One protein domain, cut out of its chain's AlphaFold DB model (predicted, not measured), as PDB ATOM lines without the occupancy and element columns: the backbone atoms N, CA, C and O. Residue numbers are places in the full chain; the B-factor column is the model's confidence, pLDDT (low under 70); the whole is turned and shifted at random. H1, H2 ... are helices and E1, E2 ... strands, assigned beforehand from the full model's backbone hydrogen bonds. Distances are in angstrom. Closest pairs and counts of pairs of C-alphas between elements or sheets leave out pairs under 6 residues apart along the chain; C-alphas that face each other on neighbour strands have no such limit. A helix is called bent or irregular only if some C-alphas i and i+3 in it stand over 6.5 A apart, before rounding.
ATOM      1  N   ASP A 186      21.783 -36.730  27.690       82.19
ATOM      2  CA  ASP A 186      21.076 -35.846  26.751       82.19
ATOM      3  C   ASP A 186      19.892 -36.605  26.121       82.19
ATOM      4  O   ASP A 186      18.780 -36.075  26.004       82.19
ATOM      5  N   ILE A 187      20.099 -37.882  25.773       85.88
ATOM      6  CA  ILE A 187      19.044 -38.749  25.227       85.88
ATOM      7  C   ILE A 187      17.944 -38.996  26.264       85.88
ATOM      8  O   ILE A 187      16.754 -38.916  25.941       85.88
ATOM      9  N   GLN A 188      18.309 -39.271  27.516       92.19
ATOM     10  CA  GLN A 188      17.316 -39.487  28.567       92.19
ATOM     11  C   GLN A 188      16.568 -38.202  28.931       92.19
ATOM     12  O   GLN A 188      15.352 -38.252  29.121       92.19
ATOM     13  N   GLU A 189      17.227 -37.040  28.941       91.12
ATOM     14  CA  GLU A 189      16.521 -35.761  29.065       91.12
ATOM     15  C   GLU A 189      15.492 -35.591  27.940       91.12
ATOM     16  O   GLU A 189      14.338 -35.231  28.206       91.12
ATOM     17  N   HIS A 190      15.882 -35.888  26.697       87.69
ATOM     18  CA  HIS A 190      14.970 -35.830  25.561       87.69
ATOM     19  C   HIS A 190      13.761 -36.748  25.758       87.69
ATOM     20  O   HIS A 190      12.628 -36.307  25.570       87.69
ATOM     21  N   TYR A 191      13.963 -37.985  26.222       92.88
ATOM     22  CA  TYR A 191      12.870 -38.916  26.523       92.88
ATOM     23  C   TYR A 191      11.933 -38.417  27.620       92.88
ATOM     24  O   TYR A 191      10.714 -38.524  27.464       92.88
ATOM     25  N   PHE A 192      12.458 -37.819  28.691       93.94
ATOM     26  CA  PHE A 192      11.621 -37.187  29.716       93.94
ATOM     27  C   PHE A 192      10.767 -36.049  29.150       93.94
ATOM     28  O   PHE A 192       9.646 -35.834  29.615       93.94
ATOM     29  N   HIS A 193      11.269 -35.338  28.138       89.69
ATOM     30  CA  HIS A 193      10.524 -34.289  27.456       89.69
ATOM     31  C   HIS A 193       9.443 -34.857  26.520       89.69
ATOM     32  O   HIS A 193       8.254 -34.581  26.718       89.69
ATOM     33  N   ILE A 194       9.823 -35.686  25.540       90.44
ATOM     34  CA  ILE A 194       8.905 -36.154  24.486       90.44
ATOM     35  C   ILE A 194       7.862 -37.158  24.986       90.44
ATOM     36  O   ILE A 194       6.782 -37.253  24.413       90.44
ATOM     37  N   PHE A 195       8.153 -37.894  26.062       94.00
ATOM     38  CA  PHE A 195       7.218 -38.850  26.661       94.00
ATOM     39  C   PHE A 195       6.533 -38.308  27.914       94.00
ATOM     40  O   PHE A 195       5.919 -39.086  28.650       94.00
ATOM     41  N   SER A 196       6.622 -36.999  28.168       93.50
ATOM     42  CA  SER A 196       6.161 -36.392  29.420       93.50
ATOM     43  C   SER A 196       4.708 -36.743  29.771       93.50
ATOM     44  O   SER A 196       4.438 -37.124  30.912       93.50
ATOM     45  N   ASP A 197       3.797 -36.755  28.799       93.44
ATOM     46  CA  ASP A 197       2.397 -37.145  29.024       93.44
ATOM     47  C   ASP A 197       2.281 -38.578  29.567       93.44
ATOM     48  O   ASP A 197       1.686 -38.809  30.623       93.44
ATOM     49  N   THR A 198       2.945 -39.534  28.911       95.94
ATOM     50  CA  THR A 198       2.943 -40.963  29.286       95.94
ATOM     51  C   THR A 198       3.801 -41.297  30.512       95.94
ATOM     52  O   THR A 198       3.717 -42.408  31.034       95.94
ATOM     53  N   LEU A 199       4.635 -40.363  30.984       97.06
ATOM     54  CA  LEU A 199       5.504 -40.542  32.153       97.06
ATOM     55  C   LEU A 199       4.875 -40.058  33.459       97.06
ATOM     56  O   LEU A 199       5.357 -40.419  34.529       97.06
ATOM     57  N   THR A 200       3.798 -39.273  33.407       96.94
ATOM     58  CA  THR A 200       3.223 -38.611  34.592       96.94
ATOM     59  C   THR A 200       2.946 -39.580  35.748       96.94
ATOM     60  O   THR A 200       3.274 -39.277  36.896       96.94
ATOM     61  N   GLN A 201       2.413 -40.773  35.467       97.38
ATOM     62  CA  GLN A 201       2.166 -41.777  36.508       97.38
ATOM     63  C   GLN A 201       3.460 -42.357  37.092       97.38
ATOM     64  O   GLN A 201       3.562 -42.518  38.309       97.38
ATOM     65  N   ALA A 202       4.471 -42.618  36.261       98.06
ATOM     66  CA  ALA A 202       5.769 -43.100  36.726       98.06
ATOM     67  C   ALA A 202       6.495 -42.048  37.573       98.06
ATOM     68  O   ALA A 202       7.069 -42.387  38.604       98.06
ATOM     69  N   ILE A 203       6.399 -40.767  37.206       98.50
ATOM     70  CA  ILE A 203       6.939 -39.647  37.988       98.50
ATOM     71  C   ILE A 203       6.269 -39.548  39.360       98.50
ATOM     72  O   ILE A 203       6.957 -39.402  40.370       98.50
ATOM     73  N   ASN A 204       4.943 -39.683  39.429       98.38
ATOM     74  CA  ASN A 204       4.233 -39.688  40.710       98.38
ATOM     75  C   ASN A 204       4.663 -40.876  41.591       98.38
ATOM     76  O   ASN A 204       4.848 -40.717  42.800       98.38
ATOM     77  N   GLN A 205       4.863 -42.056  40.993       98.38
ATOM     78  CA  GLN A 205       5.389 -43.220  41.708       98.38
ATOM     79  C   GLN A 205       6.836 -43.004  42.169       98.38
ATOM     80  O   GLN A 205       7.154 -43.360  43.301       98.38
ATOM     81  N   LEU A 206       7.685 -42.373  41.353       98.50
ATOM     82  CA  LEU A 206       9.065 -42.042  41.714       98.50
ATOM     83  C   LEU A 206       9.122 -41.036  42.871       98.50
ATOM     84  O   LEU A 206       9.899 -41.225  43.802       98.50
ATOM     85  N   ALA A 207       8.245 -40.026  42.888       98.44
ATOM     86  CA  ALA A 207       8.127 -39.103  44.019       98.44
ATOM     87  C   ALA A 207       7.772 -39.842  45.319       98.44
ATOM     88  O   ALA A 207       8.397 -39.622  46.357       98.44
ATOM     89  N   LYS A 208       6.808 -40.772  45.260       97.94
ATOM     90  CA  LYS A 208       6.445 -41.614  46.410       97.94
ATOM     91  C   LYS A 208       7.595 -42.535  46.829       97.94
ATOM     92  O   LYS A 208       7.859 -42.662  48.020       97.94
ATOM     93  N   PHE A 209       8.303 -43.133  45.873       98.06
ATOM     94  CA  PHE A 209       9.486 -43.945  46.148       98.06
ATOM     95  C   PHE A 209      10.551 -43.149  46.905       98.06
ATOM     96  O   PHE A 209      11.011 -43.618  47.940       98.06
ATOM     97  N   ILE A 210      10.894 -41.947  46.430       97.62
ATOM     98  CA  ILE A 210      11.864 -41.043  47.068       97.62
ATOM     99  C   ILE A 210      11.447 -40.717  48.504       97.62
ATOM    100  O   ILE A 210      12.265 -40.788  49.416       97.62
ATOM    101  N   ILE A 211      10.167 -40.412  48.725       96.31
ATOM    102  CA  ILE A 211       9.618 -40.142  50.061       96.31
ATOM    103  C   ILE A 211       9.806 -41.337  51.002       96.31
ATOM    104  O   ILE A 211      10.176 -41.159  52.161       96.31
ATOM    105  N   CYS A 212       9.552 -42.549  50.510       93.81
ATOM    106  CA  CYS A 212       9.609 -43.763  51.318       93.81
ATOM    107  C   CYS A 212      11.036 -44.278  51.547       93.81
ATOM    108  O   CYS A 212      11.296 -44.877  52.589       93.81
ATOM    109  N   SER A 213      11.941 -44.087  50.584       93.56
ATOM    110  CA  SER A 213      13.307 -44.627  50.626       93.56
ATOM    111  C   SER A 213      14.344 -43.618  51.112       93.56
ATOM    112  O   SER A 213      15.363 -44.027  51.661       93.56
ATOM    113  N   GLY A 214      14.098 -42.321  50.910       93.19
ATOM    114  CA  GLY A 214      15.077 -41.245  51.067       93.19
ATOM    115  C   GLY A 214      16.070 -41.113  49.900       93.19
ATOM    116  O   GLY A 214      16.968 -40.275  49.966       93.19
ATOM    117  N   TYR A 215      15.897 -41.897  48.829       94.56
ATOM    118  CA  TYR A 215      16.728 -41.868  47.621       94.56
ATOM    119  C   TYR A 215      16.915 -40.448  47.069       94.56
ATOM    120  O   TYR A 215      15.929 -39.736  46.860       94.56
ATOM    121  N   SER A 216      18.165 -40.050  46.814       93.31
ATOM    122  CA  SER A 216      18.505 -38.664  46.460       93.31
ATOM    123  C   SER A 216      19.236 -38.471  45.131       93.31
ATOM    124  O   SER A 216      19.237 -37.347  44.627       93.31
ATOM    125  N   ASP A 217      19.798 -39.524  44.529       91.25
ATOM    126  CA  ASP A 217      20.589 -39.431  43.287       91.25
ATOM    127  C   ASP A 217      19.720 -39.363  42.020       91.25
ATOM    128  O   ASP A 217      19.796 -40.193  41.108       91.25
ATOM    129  N   VAL A 218      18.821 -38.381  41.988       94.56
ATOM    130  CA  VAL A 218      17.819 -38.263  40.932       94.56
ATOM    131  C   VAL A 218      18.364 -37.438  39.771       94.56
ATOM    132  O   VAL A 218      18.491 -36.209  39.859       94.56
ATOM    133  N   THR A 219      18.650 -38.128  38.667       93.12
ATOM    134  CA  THR A 219      19.077 -37.575  37.371       93.12
ATOM    135  C   THR A 219      18.499 -38.418  36.231       93.12
ATOM    136  O   THR A 219      18.124 -39.571  36.436       93.12
ATOM    137  N   TRP A 220      18.448 -37.890  35.002       93.25
ATOM    138  CA  TRP A 220      17.940 -38.658  33.853       93.25
ATOM    139  C   TRP A 220      18.752 -39.925  33.580       93.25
ATOM    140  O   TRP A 220      18.189 -40.962  33.242       93.25
ATOM    141  N   ARG A 221      20.074 -39.854  33.772       89.69
ATOM    142  CA  ARG A 221      20.989 -40.983  33.578       89.69
ATOM    143  C   ARG A 221      20.762 -42.097  34.599       89.69
ATOM    144  O   ARG A 221      20.823 -43.266  34.233       89.69
ATOM    145  N   ASN A 222      20.492 -41.744  35.857       91.50
ATOM    146  CA  ASN A 222      20.300 -42.715  36.941       91.50
ATOM    147  C   ASN A 222      18.853 -43.223  37.036       91.50
ATOM    148  O   ASN A 222      18.605 -44.308  37.574       91.50
ATOM    149  N   ASN A 223      17.906 -42.478  36.457       95.50
ATOM    150  CA  ASN A 223      16.498 -42.849  36.349       95.50
ATOM    151  C   ASN A 223      16.020 -42.868  34.887       95.50
ATOM    152  O   ASN A 223      15.116 -42.105  34.534       95.50
ATOM    153  N   PRO A 224      16.610 -43.707  34.015       95.75
ATOM    154  CA  PRO A 224      16.321 -43.653  32.590       95.75
ATOM    155  C   PRO A 224      14.914 -44.170  32.275       95.75
ATOM    156  O   PRO A 224      14.395 -45.098  32.906       95.75
ATOM    157  N   VAL A 225      14.302 -43.593  31.243       96.31
ATOM    158  CA  VAL A 225      13.034 -44.052  30.678       96.31
ATOM    159  C   VAL A 225      13.261 -45.363  29.935       96.31
ATOM    160  O   VAL A 225      14.124 -45.466  29.059       96.31
ATOM    161  N   LEU A 226      12.421 -46.354  30.223       94.44
ATOM    162  CA  LEU A 226      12.345 -47.586  29.447       94.44
ATOM    163  C   LEU A 226      11.480 -47.334  28.213       94.44
ATOM    164  O   LEU A 226      10.267 -47.552  28.223       94.44
ATOM    165  N   HIS A 227      12.110 -46.838  27.148       80.06
ATOM    166  CA  HIS A 227      11.417 -46.288  25.981       80.06
ATOM    167  C   HIS A 227      10.491 -47.283  25.264       80.06
ATOM    168  O   HIS A 227       9.549 -46.857  24.609       80.06
ATOM    169  N   ASN A 228      10.721 -48.592  25.393       84.81
ATOM    170  CA  ASN A 228       9.877 -49.644  24.814       84.81
ATOM    171  C   ASN A 228       8.943 -50.316  25.834       84.81
ATOM    172  O   ASN A 228       8.163 -51.194  25.470       84.81
ATOM    173  N   SER A 229       8.990 -49.923  27.112       90.38
ATOM    174  CA  SER A 229       8.209 -50.562  28.172       90.38
ATOM    175  C   SER A 229       6.998 -49.716  28.544       90.38
ATOM    176  O   SER A 229       7.133 -48.640  29.130       90.38
ATOM    177  N   LEU A 230       5.813 -50.215  28.194       92.44
ATOM    178  CA  LEU A 230       4.524 -49.645  28.572       92.44
ATOM    179  C   LEU A 230       3.774 -50.590  29.511       92.44
ATOM    180  O   LEU A 230       3.919 -51.812  29.421       92.44
ATOM    181  N   ASP A 231       2.972 -50.030  30.409       93.00
ATOM    182  CA  ASP A 231       1.920 -50.786  31.088       93.00
ATOM    183  C   ASP A 231       0.673 -50.956  30.191       93.00
ATOM    184  O   ASP A 231       0.621 -50.492  29.049       93.00
ATOM    185  N   THR A 232      -0.359 -51.621  30.715       90.75
ATOM    186  CA  THR A 232      -1.623 -51.855  29.993       90.75
ATOM    187  C   THR A 232      -2.416 -50.580  29.705       90.75
ATOM    188  O   THR A 232      -3.339 -50.612  28.898       90.75
ATOM    189  N   CYS A 233      -2.080 -49.473  30.366       92.75
ATOM    190  CA  CYS A 233      -2.707 -48.167  30.200       92.75
ATOM    191  C   CYS A 233      -1.876 -47.231  29.304       92.75
ATOM    192  O   CYS A 233      -2.256 -46.077  29.122       92.75
ATOM    193  N   GLY A 234      -0.752 -47.704  28.752       93.94
ATOM    194  CA  GLY A 234       0.146 -46.894  27.931       93.94
ATOM    195  C   GLY A 234       1.075 -45.971  28.727       93.94
ATOM    196  O   GLY A 234       1.676 -45.073  28.140       93.94
ATOM    197  N   ASN A 235       1.232 -46.178  30.039       96.12
ATOM    198  CA  ASN A 235       2.216 -45.454  30.840       96.12
ATOM    199  C   ASN A 235       3.613 -46.042  30.630       96.12
ATOM    200  O   ASN A 235       3.813 -47.256  30.718       96.12
ATOM    201  N   ARG A 236       4.591 -45.165  30.407       95.94
ATOM    202  CA  ARG A 236       6.012 -45.525  30.332       95.94
ATOM    203  C   ARG A 236       6.551 -45.878  31.712       95.94
ATOM    204  O   ARG A 236       6.099 -45.341  32.721       95.94
ATOM    205  N   LYS A 237       7.559 -46.748  31.743       97.31
ATOM    206  CA  LYS A 237       8.274 -47.120  32.969       97.31
ATOM    207  C   LYS A 237       9.603 -46.380  33.104       97.31
ATOM    208  O   LYS A 237      10.212 -45.997  32.104       97.31
ATOM    209  N   ILE A 238      10.059 -46.228  34.344       97.62
ATOM    210  CA  ILE A 238      11.362 -45.649  34.694       97.62
ATOM    211  C   ILE A 238      12.202 -46.731  35.369       97.62
ATOM    212  O   ILE A 238      11.726 -47.413  36.279       97.62
ATOM    213  N   ALA A 239      13.444 -46.900  34.927       96.94
ATOM    214  CA  ALA A 239      14.381 -47.798  35.583       96.94
ATOM    215  C   ALA A 239      15.083 -47.114  36.765       96.94
ATOM    216  O   ALA A 239      15.303 -45.905  36.752       96.94
ATOM    217  N   LEU A 240      15.471 -47.896  37.769       95.25
ATOM    218  CA  LEU A 240      16.269 -47.460  38.915       95.25
ATOM    219  C   LEU A 240      17.601 -48.226  38.901       95.25
ATOM    220  O   LEU A 240      17.649 -49.380  39.331       95.25
ATOM    221  N   ILE A 241      18.662 -47.622  38.351       90.62
ATOM    222  CA  ILE A 241      19.936 -48.326  38.072       90.62
ATOM    223  C   ILE A 241      21.087 -47.965  39.033       90.62
ATOM    224  O   ILE A 241      22.072 -48.711  39.120       90.62
ATOM    225  N   ASP A 242      20.937 -46.865  39.773       86.81
ATOM    226  CA  ASP A 242      21.818 -46.385  40.849       86.81
ATOM    227  C   ASP A 242      20.939 -46.040  42.056       86.81
ATOM    228  O   ASP A 242      20.008 -45.246  41.931       86.81
ATOM    229  N   LEU A 243      21.166 -46.700  43.194       89.00
ATOM    230  CA  LEU A 243      20.253 -46.707  44.357       89.00
ATOM    231  C   LEU A 243      20.983 -46.507  45.694       89.00
ATOM    232  O   LEU A 243      20.391 -46.642  46.764       89.00
ATOM    233  N   GLU A 244      22.281 -46.234  45.642       80.94
ATOM    234  CA  GLU A 244      23.154 -46.104  46.804       80.94
ATOM    235  C   GLU A 244      22.983 -44.810  47.599       80.94
ATOM    236  O   GLU A 244      23.205 -44.837  48.811       80.94
ATOM    237  N   GLU A 245      22.661 -43.689  46.949       80.81
ATOM    238  CA  GLU A 245      22.643 -42.390  47.625       80.81
ATOM    239  C   GLU A 245      21.296 -42.126  48.300       80.81
ATOM    240  O   GLU A 245      20.220 -42.257  47.704       80.81
ATOM    241  N   ASN A 246      21.373 -41.740  49.572       81.88
ATOM    242  CA  ASN A 246      20.225 -41.539  50.444       81.88
ATOM    243  C   ASN A 246      20.478 -40.349  51.376       81.88
ATOM    244  O   ASN A 246      20.542 -40.481  52.600       81.88
ATOM    245  N   ASP A 247      20.662 -39.177  50.771       85.00
ATOM    246  CA  ASP A 247      20.835 -37.910  51.487       85.00
ATOM    247  C   ASP A 247      19.497 -37.345  51.994       85.00
ATOM    248  O   ASP A 247      19.461 -36.340  52.707       85.00
ATOM    249  N   GLY A 248      18.384 -38.003  51.652       90.31
ATOM    250  CA  GLY A 248      17.046 -37.692  52.125       90.31
ATOM    251  C   GLY A 248      16.083 -37.299  51.008       90.31
ATOM    252  O   GLY A 248      16.456 -36.794  49.947       90.31
ATOM    253  N   ALA A 249      14.793 -37.485  51.287       94.19
ATOM    254  CA  ALA A 249      13.732 -37.291  50.306       94.19
ATOM    255  C   ALA A 249      13.650 -35.854  49.759       94.19
ATOM    256  O   ALA A 249      13.333 -35.673  48.590       94.19
ATOM    257  N   GLU A 250      13.959 -34.827  50.559       94.25
ATOM    258  CA  GLU A 250      13.952 -33.435  50.079       94.25
ATOM    259  C   GLU A 250      14.996 -33.210  48.977       94.25
ATOM    260  O   GLU A 250      14.688 -32.578  47.965       94.25
ATOM    261  N   ALA A 251      16.192 -33.795  49.130       93.44
ATOM    262  CA  ALA A 251      17.241 -33.749  48.117       93.44
ATOM    263  C   ALA A 251      16.837 -34.526  46.855       93.44
ATOM    264  O   ALA A 251      17.019 -34.028  45.748       93.44
ATOM    265  N   GLY A 252      16.206 -35.696  46.995       95.81
ATOM    266  CA  GLY A 252      15.694 -36.447  45.843       95.81
ATOM    267  C   GLY A 252      14.547 -35.753  45.108       95.81
ATOM    268  O   GLY A 252      14.485 -35.774  43.880       95.81
ATOM    269  N   LEU A 253      13.633 -35.095  45.825       97.50
ATOM    270  CA  LEU A 253      12.477 -34.422  45.225       97.50
ATOM    271  C   LEU A 253      12.868 -33.102  44.551       97.50
ATOM    272  O   LEU A 253      12.476 -32.850  43.408       97.50
ATOM    273  N   PHE A 254      13.622 -32.257  45.255       96.06
ATOM    274  CA  PHE A 254      13.867 -30.864  44.862       96.06
ATOM    275  C   PHE A 254      15.311 -30.596  44.429       96.06
ATOM    276  O   PHE A 254      15.591 -29.569  43.811       96.06
ATOM    277  N   GLY A 255      16.218 -31.534  44.677       89.06
ATOM    278  CA  GLY A 255      17.626 -31.415  44.333       89.06
ATOM    279  C   GLY A 255      18.477 -30.889  45.485       89.06
ATOM    280  O   GLY A 255      17.990 -30.372  46.490       89.06
ATOM    281  N   GLY A 256      19.785 -31.026  45.302       80.31
ATOM    282  CA  GLY A 256      20.835 -30.635  46.235       80.31
ATOM    283  C   GLY A 256      22.160 -30.658  45.485       80.31
ATOM    284  O   GLY A 256      22.383 -29.807  44.623       80.31
ATOM    285  N   LEU A 257      22.995 -31.666  45.756       73.44
ATOM    286  CA  LEU A 257      24.133 -32.010  44.893       73.44
ATOM    287  C   LEU A 257      23.658 -32.575  43.541       73.44
ATOM    288  O   LEU A 257      24.181 -32.190  42.497       73.44
ATOM    289  N   ALA A 258      22.626 -33.425  43.561       82.69
ATOM    290  CA  ALA A 258      21.939 -33.929  42.372       82.69
ATOM    291  C   ALA A 258      20.812 -32.987  41.897       82.69
ATOM    292  O   ALA A 258      20.406 -32.050  42.599       82.69
ATOM    293  N   ARG A 259      20.274 -33.242  40.692       89.62
ATOM    294  CA  ARG A 259      19.244 -32.392  40.057       89.62
ATOM    295  C   ARG A 259      17.913 -32.409  40.811       89.62
ATOM    296  O   ARG A 259      17.244 -31.373  40.866       89.62
ATOM    297  N   GLY A 260      17.548 -33.569  41.355       95.69
ATOM    298  CA  GLY A 260      16.239 -33.825  41.946       95.69
ATOM    299  C   GLY A 260      15.155 -34.079  40.895       95.69
ATOM    300  O   GLY A 260      15.288 -33.710  39.724       95.69
ATOM    301  N   LEU A 261      14.041 -34.674  41.316       97.75
ATOM    302  CA  LEU A 261      12.944 -35.064  40.428       97.75
ATOM    303  C   LEU A 261      12.263 -33.860  39.758       97.75
ATOM    304  O   LEU A 261      11.960 -33.897  38.563       97.75
ATOM    305  N   VAL A 262      12.081 -32.756  40.490       97.69
ATOM    306  CA  VAL A 262      11.600 -31.484  39.915       97.69
ATOM    307  C   VAL A 262      12.551 -30.981  38.824       97.69
ATOM    308  O   VAL A 262      12.099 -30.498  37.792       97.69
ATOM    309  N   GLY A 263      13.862 -31.156  39.008       95.19
ATOM    310  CA  GLY A 263      14.883 -30.782  38.027       95.19
ATOM    311  C   GLY A 263      14.894 -31.628  36.750       95.19
ATOM    312  O   GLY A 263      15.581 -31.258  35.797       95.19
ATOM    313  N   CYS A 264      14.151 -32.737  36.719       95.75
ATOM    314  CA  CYS A 264      14.105 -33.675  35.596       95.75
ATOM    315  C   CYS A 264      12.791 -33.616  34.798       95.75
ATOM    316  O   CYS A 264      12.686 -34.253  33.751       95.75
ATOM    317  N   THR A 265      11.788 -32.871  35.269       96.50
ATOM    318  CA  THR A 265      10.397 -32.961  34.792       96.50
ATOM    319  C   THR A 265       9.890 -31.659  34.166       96.50
ATOM    320  O   THR A 265      10.587 -30.641  34.164       96.50
ATOM    321  N   ASN A 266       8.696 -31.697  33.561       95.31
ATOM    322  CA  ASN A 266       8.022 -30.496  33.055       95.31
ATOM    323  C   ASN A 266       7.277 -29.745  34.180       95.31
ATOM    324  O   ASN A 266       7.139 -30.241  35.298       95.31
ATOM    325  N   GLU A 267       6.758 -28.545  33.893       95.50
ATOM    326  CA  GLU A 267       6.090 -27.721  34.913       95.50
ATOM    327  C   GLU A 267       4.857 -28.387  35.553       95.50
ATOM    328  O   GLU A 267       4.586 -28.174  36.736       95.50
ATOM    329  N   VAL A 268       4.089 -29.166  34.785       96.50
ATOM    330  CA  VAL A 268       2.865 -29.826  35.268       96.50
ATOM    331  C   VAL A 268       3.226 -30.931  36.257       96.50
ATOM    332  O   VAL A 268       2.698 -30.983  37.369       96.50
ATOM    333  N   GLN A 269       4.185 -31.770  35.882       98.06
ATOM    334  CA  GLN A 269       4.718 -32.837  36.719       98.06
ATOM    335  C   GLN A 269       5.400 -32.280  37.974       98.06
ATOM    336  O   GLN A 269       5.146 -32.775  39.068       98.06
ATOM    337  N   ALA A 270       6.182 -31.203  37.853       97.50
ATOM    338  CA  ALA A 270       6.820 -30.545  38.993       97.50
ATOM    339  C   ALA A 270       5.803 -30.065  40.044       97.50
ATOM    340  O   ALA A 270       6.016 -30.242  41.245       97.50
ATOM    341  N   LYS A 271       4.664 -29.516  39.606       97.19
ATOM    342  CA  LYS A 271       3.558 -29.146  40.506       97.19
ATOM    343  C   LYS A 271       2.914 -30.376  41.157       97.19
ATOM    344  O   LYS A 271       2.616 -30.330  42.347       97.19
ATOM    345  N   SER A 272       2.748 -31.477  40.420       97.81
ATOM    346  CA  SER A 272       2.273 -32.753  40.982       97.81
ATOM    347  C   SER A 272       3.211 -33.275  42.079       97.81
ATOM    348  O   SER A 272       2.764 -33.613  43.174       97.81
ATOM    349  N   ILE A 273       4.525 -33.247  41.834       98.25
ATOM    350  CA  ILE A 273       5.553 -33.655  42.804       98.25
ATOM    351  C   ILE A 273       5.463 -32.811  44.079       98.25
ATOM    352  O   ILE A 273       5.469 -33.360  45.179       98.25
ATOM    353  N   ALA A 274       5.324 -31.490  43.944       97.06
ATOM    354  CA  ALA A 274       5.153 -30.586  45.078       97.06
ATOM    355  C   ALA A 274       3.916 -30.917  45.924       97.06
ATOM    356  O   ALA A 274       3.996 -30.924  47.152       97.06
ATOM    357  N   LEU A 275       2.787 -31.226  45.281       97.25
ATOM    358  CA  LEU A 275       1.563 -31.630  45.977       97.25
ATOM    359  C   LEU A 275       1.756 -32.947  46.738       97.25
ATOM    360  O   LEU A 275       1.365 -33.041  47.902       97.25
ATOM    361  N   ILE A 276       2.401 -33.941  46.114       97.31
ATOM    362  CA  ILE A 276       2.721 -35.225  46.753       97.31
ATOM    363  C   ILE A 276       3.633 -35.001  47.966       97.31
ATOM    364  O   ILE A 276       3.347 -35.520  49.045       97.31
ATOM    365  N   ALA A 277       4.695 -34.209  47.818       96.19
ATOM    366  CA  ALA A 277       5.642 -33.909  48.889       96.19
ATOM    367  C   ALA A 277       4.968 -33.194  50.070       96.19
ATOM    368  O   ALA A 277       5.119 -33.611  51.221       96.19
ATOM    369  N   HIS A 278       4.163 -32.167  49.782       95.38
ATOM    370  CA  HIS A 278       3.432 -31.415  50.796       95.38
ATOM    371  C   HIS A 278       2.441 -32.299  51.566       95.38
ATOM    372  O   HIS A 278       2.391 -32.240  52.793       95.38
ATOM    373  N   HIS A 279       1.711 -33.174  50.867       95.62
ATOM    374  CA  HIS A 279       0.792 -34.127  51.495       95.62
ATOM    375  C   HIS A 279       1.502 -35.077  52.477       95.62
ATOM    376  O   HIS A 279       0.907 -35.506  53.462       95.62
ATOM    377  N   HIS A 280       2.780 -35.387  52.238       93.56
ATOM    378  CA  HIS A 280       3.597 -36.225  53.121       93.56
ATOM    379  C   HIS A 280       4.401 -35.419  54.159       93.56
ATOM    380  O   HIS A 280       5.219 -35.992  54.874       93.56
ATOM    381  N   GLY A 281       4.157 -34.110  54.280       93.44
ATOM    382  CA  GLY A 281       4.732 -33.268  55.331       93.44
ATOM    383  C   GLY A 281       6.172 -32.805  55.092       93.44
ATOM    384  O   GLY A 281       6.828 -32.399  56.051       93.44
ATOM    385  N   PHE A 282       6.672 -32.848  53.853       92.50
ATOM    386  CA  PHE A 282       8.012 -32.344  53.518       92.50
ATOM    387  C   PHE A 282       8.047 -30.822  53.357       92.50
ATOM    388  O   PHE A 282       7.052 -30.190  52.980       92.50
ATOM    389  N   SER A 283       9.211 -30.225  53.632       89.88
ATOM    390  CA  SER A 283       9.420 -28.787  53.481       89.88
ATOM    391  C   SER A 283       9.417 -28.386  52.010       89.88
ATOM    392  O   SER A 283      10.096 -28.980  51.180       89.88
ATOM    393  N   MET A 284       8.713 -27.301  51.689       91.88
ATOM    394  CA  MET A 284       8.652 -26.752  50.329       91.88
ATOM    395  C   MET A 284       9.720 -25.681  50.060       91.88
ATOM    396  O   MET A 284       9.686 -25.026  49.019       91.88
ATOM    397  N   GLN A 285      10.670 -25.479  50.979       89.81
ATOM    398  CA  GLN A 285      11.672 -24.408  50.883       89.81
ATOM    399  C   GLN A 285      12.535 -24.505  49.616       89.81
ATOM    400  O   GLN A 285      12.785 -23.491  48.965       89.81
ATOM    401  N   LEU A 286      12.950 -25.717  49.238       90.31
ATOM    402  CA  LEU A 286      13.799 -25.952  48.063       90.31
ATOM    403  C   LEU A 286      13.010 -26.034  46.750       90.31
ATOM    404  O   LEU A 286      13.591 -25.968  45.669       90.31
ATOM    405  N   PHE A 287      11.681 -26.155  46.815       94.69
ATOM    406  CA  PHE A 287      10.866 -26.350  45.620       94.69
ATOM    407  C   PHE A 287      10.928 -25.151  44.674       94.69
ATOM    408  O   PHE A 287      11.095 -25.334  43.473       94.69
ATOM    409  N   ALA A 288      10.807 -23.927  45.198       93.50
ATOM    410  CA  ALA A 288      10.744 -22.731  44.361       93.50
ATOM    411  C   ALA A 288      12.008 -22.573  43.501       93.50
ATOM    412  O   ALA A 288      11.907 -22.377  42.291       93.50
ATOM    413  N   SER A 289      13.196 -22.718  44.097       92.00
ATOM    414  CA  SER A 289      14.463 -22.613  43.367       92.00
ATOM    415  C   SER A 289      14.601 -23.710  42.309       92.00
ATOM    416  O   SER A 289      14.948 -23.408  41.166       92.00
ATOM    417  N   ALA A 290      14.266 -24.957  42.649       94.06
ATOM    418  CA  ALA A 290      14.293 -26.083  41.720       94.06
ATOM    419  C   ALA A 290      13.324 -25.892  40.542       94.06
ATOM    420  O   ALA A 290      13.703 -26.079  39.384       94.06
ATOM    421  N   PHE A 291      12.095 -25.465  40.841       95.50
ATOM    422  CA  PHE A 291      11.039 -25.222  39.866       95.50
ATOM    423  C   PHE A 291      11.413 -24.096  38.901       95.50
ATOM    424  O   PHE A 291      11.356 -24.289  37.689       95.50
ATOM    425  N   PHE A 292      11.842 -22.935  39.412       92.62
ATOM    426  CA  PHE A 292      12.221 -21.805  38.559       92.62
ATOM    427  C   PHE A 292      13.465 -22.106  37.724       92.62
ATOM    428  O   PHE A 292      13.493 -21.755  36.545       92.62
ATOM    429  N   ARG A 293      14.456 -22.810  38.288       90.38
ATOM    430  CA  ARG A 293      15.621 -23.276  37.527       90.38
ATOM    431  C   ARG A 293      15.187 -24.158  36.359       90.38
ATOM    432  O   ARG A 293      15.524 -23.844  35.222       90.38
ATOM    433  N   ARG A 294      14.405 -25.216  36.612       91.50
ATOM    434  CA  ARG A 294      13.968 -26.129  35.544       91.50
ATOM    435  C   ARG A 294      13.072 -25.436  34.520       91.50
ATOM    436  O   ARG A 294      13.214 -25.666  33.324       91.50
ATOM    437  N   ARG A 295      12.182 -24.551  34.966       91.81
ATOM    438  CA  ARG A 295      11.346 -23.738  34.081       91.81
ATOM    439  C   ARG A 295      12.182 -22.898  33.115       91.81
ATOM    440  O   ARG A 295      11.900 -22.901  31.921       91.81
ATOM    441  N   ASN A 296      13.214 -22.221  33.615       86.62
ATOM    442  CA  ASN A 296      14.107 -21.428  32.772       86.62
ATOM    443  C   ASN A 296      14.870 -22.312  31.779       86.62
ATOM    444  O   ASN A 296      14.912 -21.977  30.601       86.62
ATOM    445  N   GLU A 297      15.378 -23.470  32.214       85.31
ATOM    446  CA  GLU A 297      16.033 -24.431  31.312       85.31
ATOM    447  C   GLU A 297      15.108 -24.877  30.166       85.31
ATOM    448  O   GLU A 297      15.550 -24.982  29.025       85.31
ATOM    449  N   LEU A 298      13.823 -25.125  30.447       85.62
ATOM    450  CA  LEU A 298      12.842 -25.526  29.430       85.62
ATOM    451  C   LEU A 298      12.540 -24.398  28.434       85.62
ATOM    452  O   LEU A 298      12.441 -24.651  27.235       85.62
ATOM    453  N   ILE A 299      12.406 -23.158  28.918       84.31
ATOM    454  CA  ILE A 299      12.215 -21.977  28.061       84.31
ATOM    455  C   ILE A 299      13.432 -21.789  27.154       84.31
ATOM    456  O   ILE A 299      13.286 -21.574  25.953       84.31
ATOM    457  N   GLU A 300      14.631 -21.906  27.719       78.50
ATOM    458  CA  GLU A 300      15.884 -21.773  26.982       78.50
ATOM    459  C   GLU A 300      16.027 -22.860  25.913       78.50
ATOM    460  O   GLU A 300      16.323 -22.535  24.767       78.50
TER     461      GLU A 300
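Overview. This is residues 186 to 300 of the 403 residues of an uncharacterized protein of Parachlamydia acanthamoebae (UniProt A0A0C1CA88). A small strand hairpin, E1 and E2, lies over one side of the long helix H2, and H4 lies side by side with H2 on another, with H5 folding back along H4. The short H1 makes a corner with the first end of H2, the short H3 packs on the far end of H2, and part of the unnamed stretch 255 to 266 runs through the middle. The printed part has 115 residues with five named helices and two named strands, in the order H1 H2 E1 E2 H3 H4 H5; the sheet, E1 - E2, is antiparallel and the class is mostly helix. The whole is compact, with a radius of gyration of the C-alphas of 12.9 A, and rounded, spanning 35 by 32 by 24 A.

Along the chain. E1 is residues 225 to 230, 10.4 A long, and E2 is residues 236 to 239, 10.1 A. H2, residues 196 to 213, is the longest helix at 23.8 A; it is irregular, with C-alphas 198 and 201 7.3 A apart, and has a kink of 32 degrees near residue 203. H1, residues 186 to 194, is 12.4 A long and begins at C-alpha 186 (21.076, -35.846, 26.751). H3 is residues 249 to 254, 8.4 A. H4, residues 267 to 279, is 18.5 A long, and H5, residues 287 to 300, is 19.8 A, ending at C-alpha 300 (15.884, -21.773, 26.982).

Arrangement. E1 and E2 form a hairpin, antiparallel with 132 degrees between their directions; N 226 and O 237 are within hydrogen-bond range at 2.9 A, N 237 and O 229 at 3.3 A. The closest C-alphas of H2 and E2 are those of Leu 199 and Arg 236, 5.3 A apart; those of H1 and E1 are Gln 188 and Val 225, 6.6 A. H1 and H2 are close but not clearly touching, with Phe 192 and Leu 199 closest, their C-alphas 7.4 A apart, at a steep tilt of 67 degrees, only just short of perpendicular. The pairs of helices that touch are mostly aligned, at shallow tilts. H2 touches H4, the C-alphas of Ala 207 and Ile 273 closest at 6.1 A, at a shallow tilt of 28 degrees, the same way. With residues 207 to 213 alone, H2 touches H3, the C-alphas of Ile 211 and Ala 249 closest at 5.0 A, at a shallow tilt of 32 degrees, opposite ways. H4 and H5 form a helical hairpin and touch, Glu 267 and Arg 295 closest at 6.6 A between C-alphas, at a shallow tilt of 9 degrees. H2 and H5 are apart. Each O i to N i+4 pair is within hydrogen-bond range in H1, H3, H4 and H5; in H2, 12 of 14 are.

Size, cuts and confidence. The two C-alphas farthest apart, those of Thr 232 and Gln 285, are 37.0 A apart. The printed part has no cut; the links H2 to E1 and H3 to H4 are long. The mean pLDDT of the printed part is 92.7, and no printed residue is under 70.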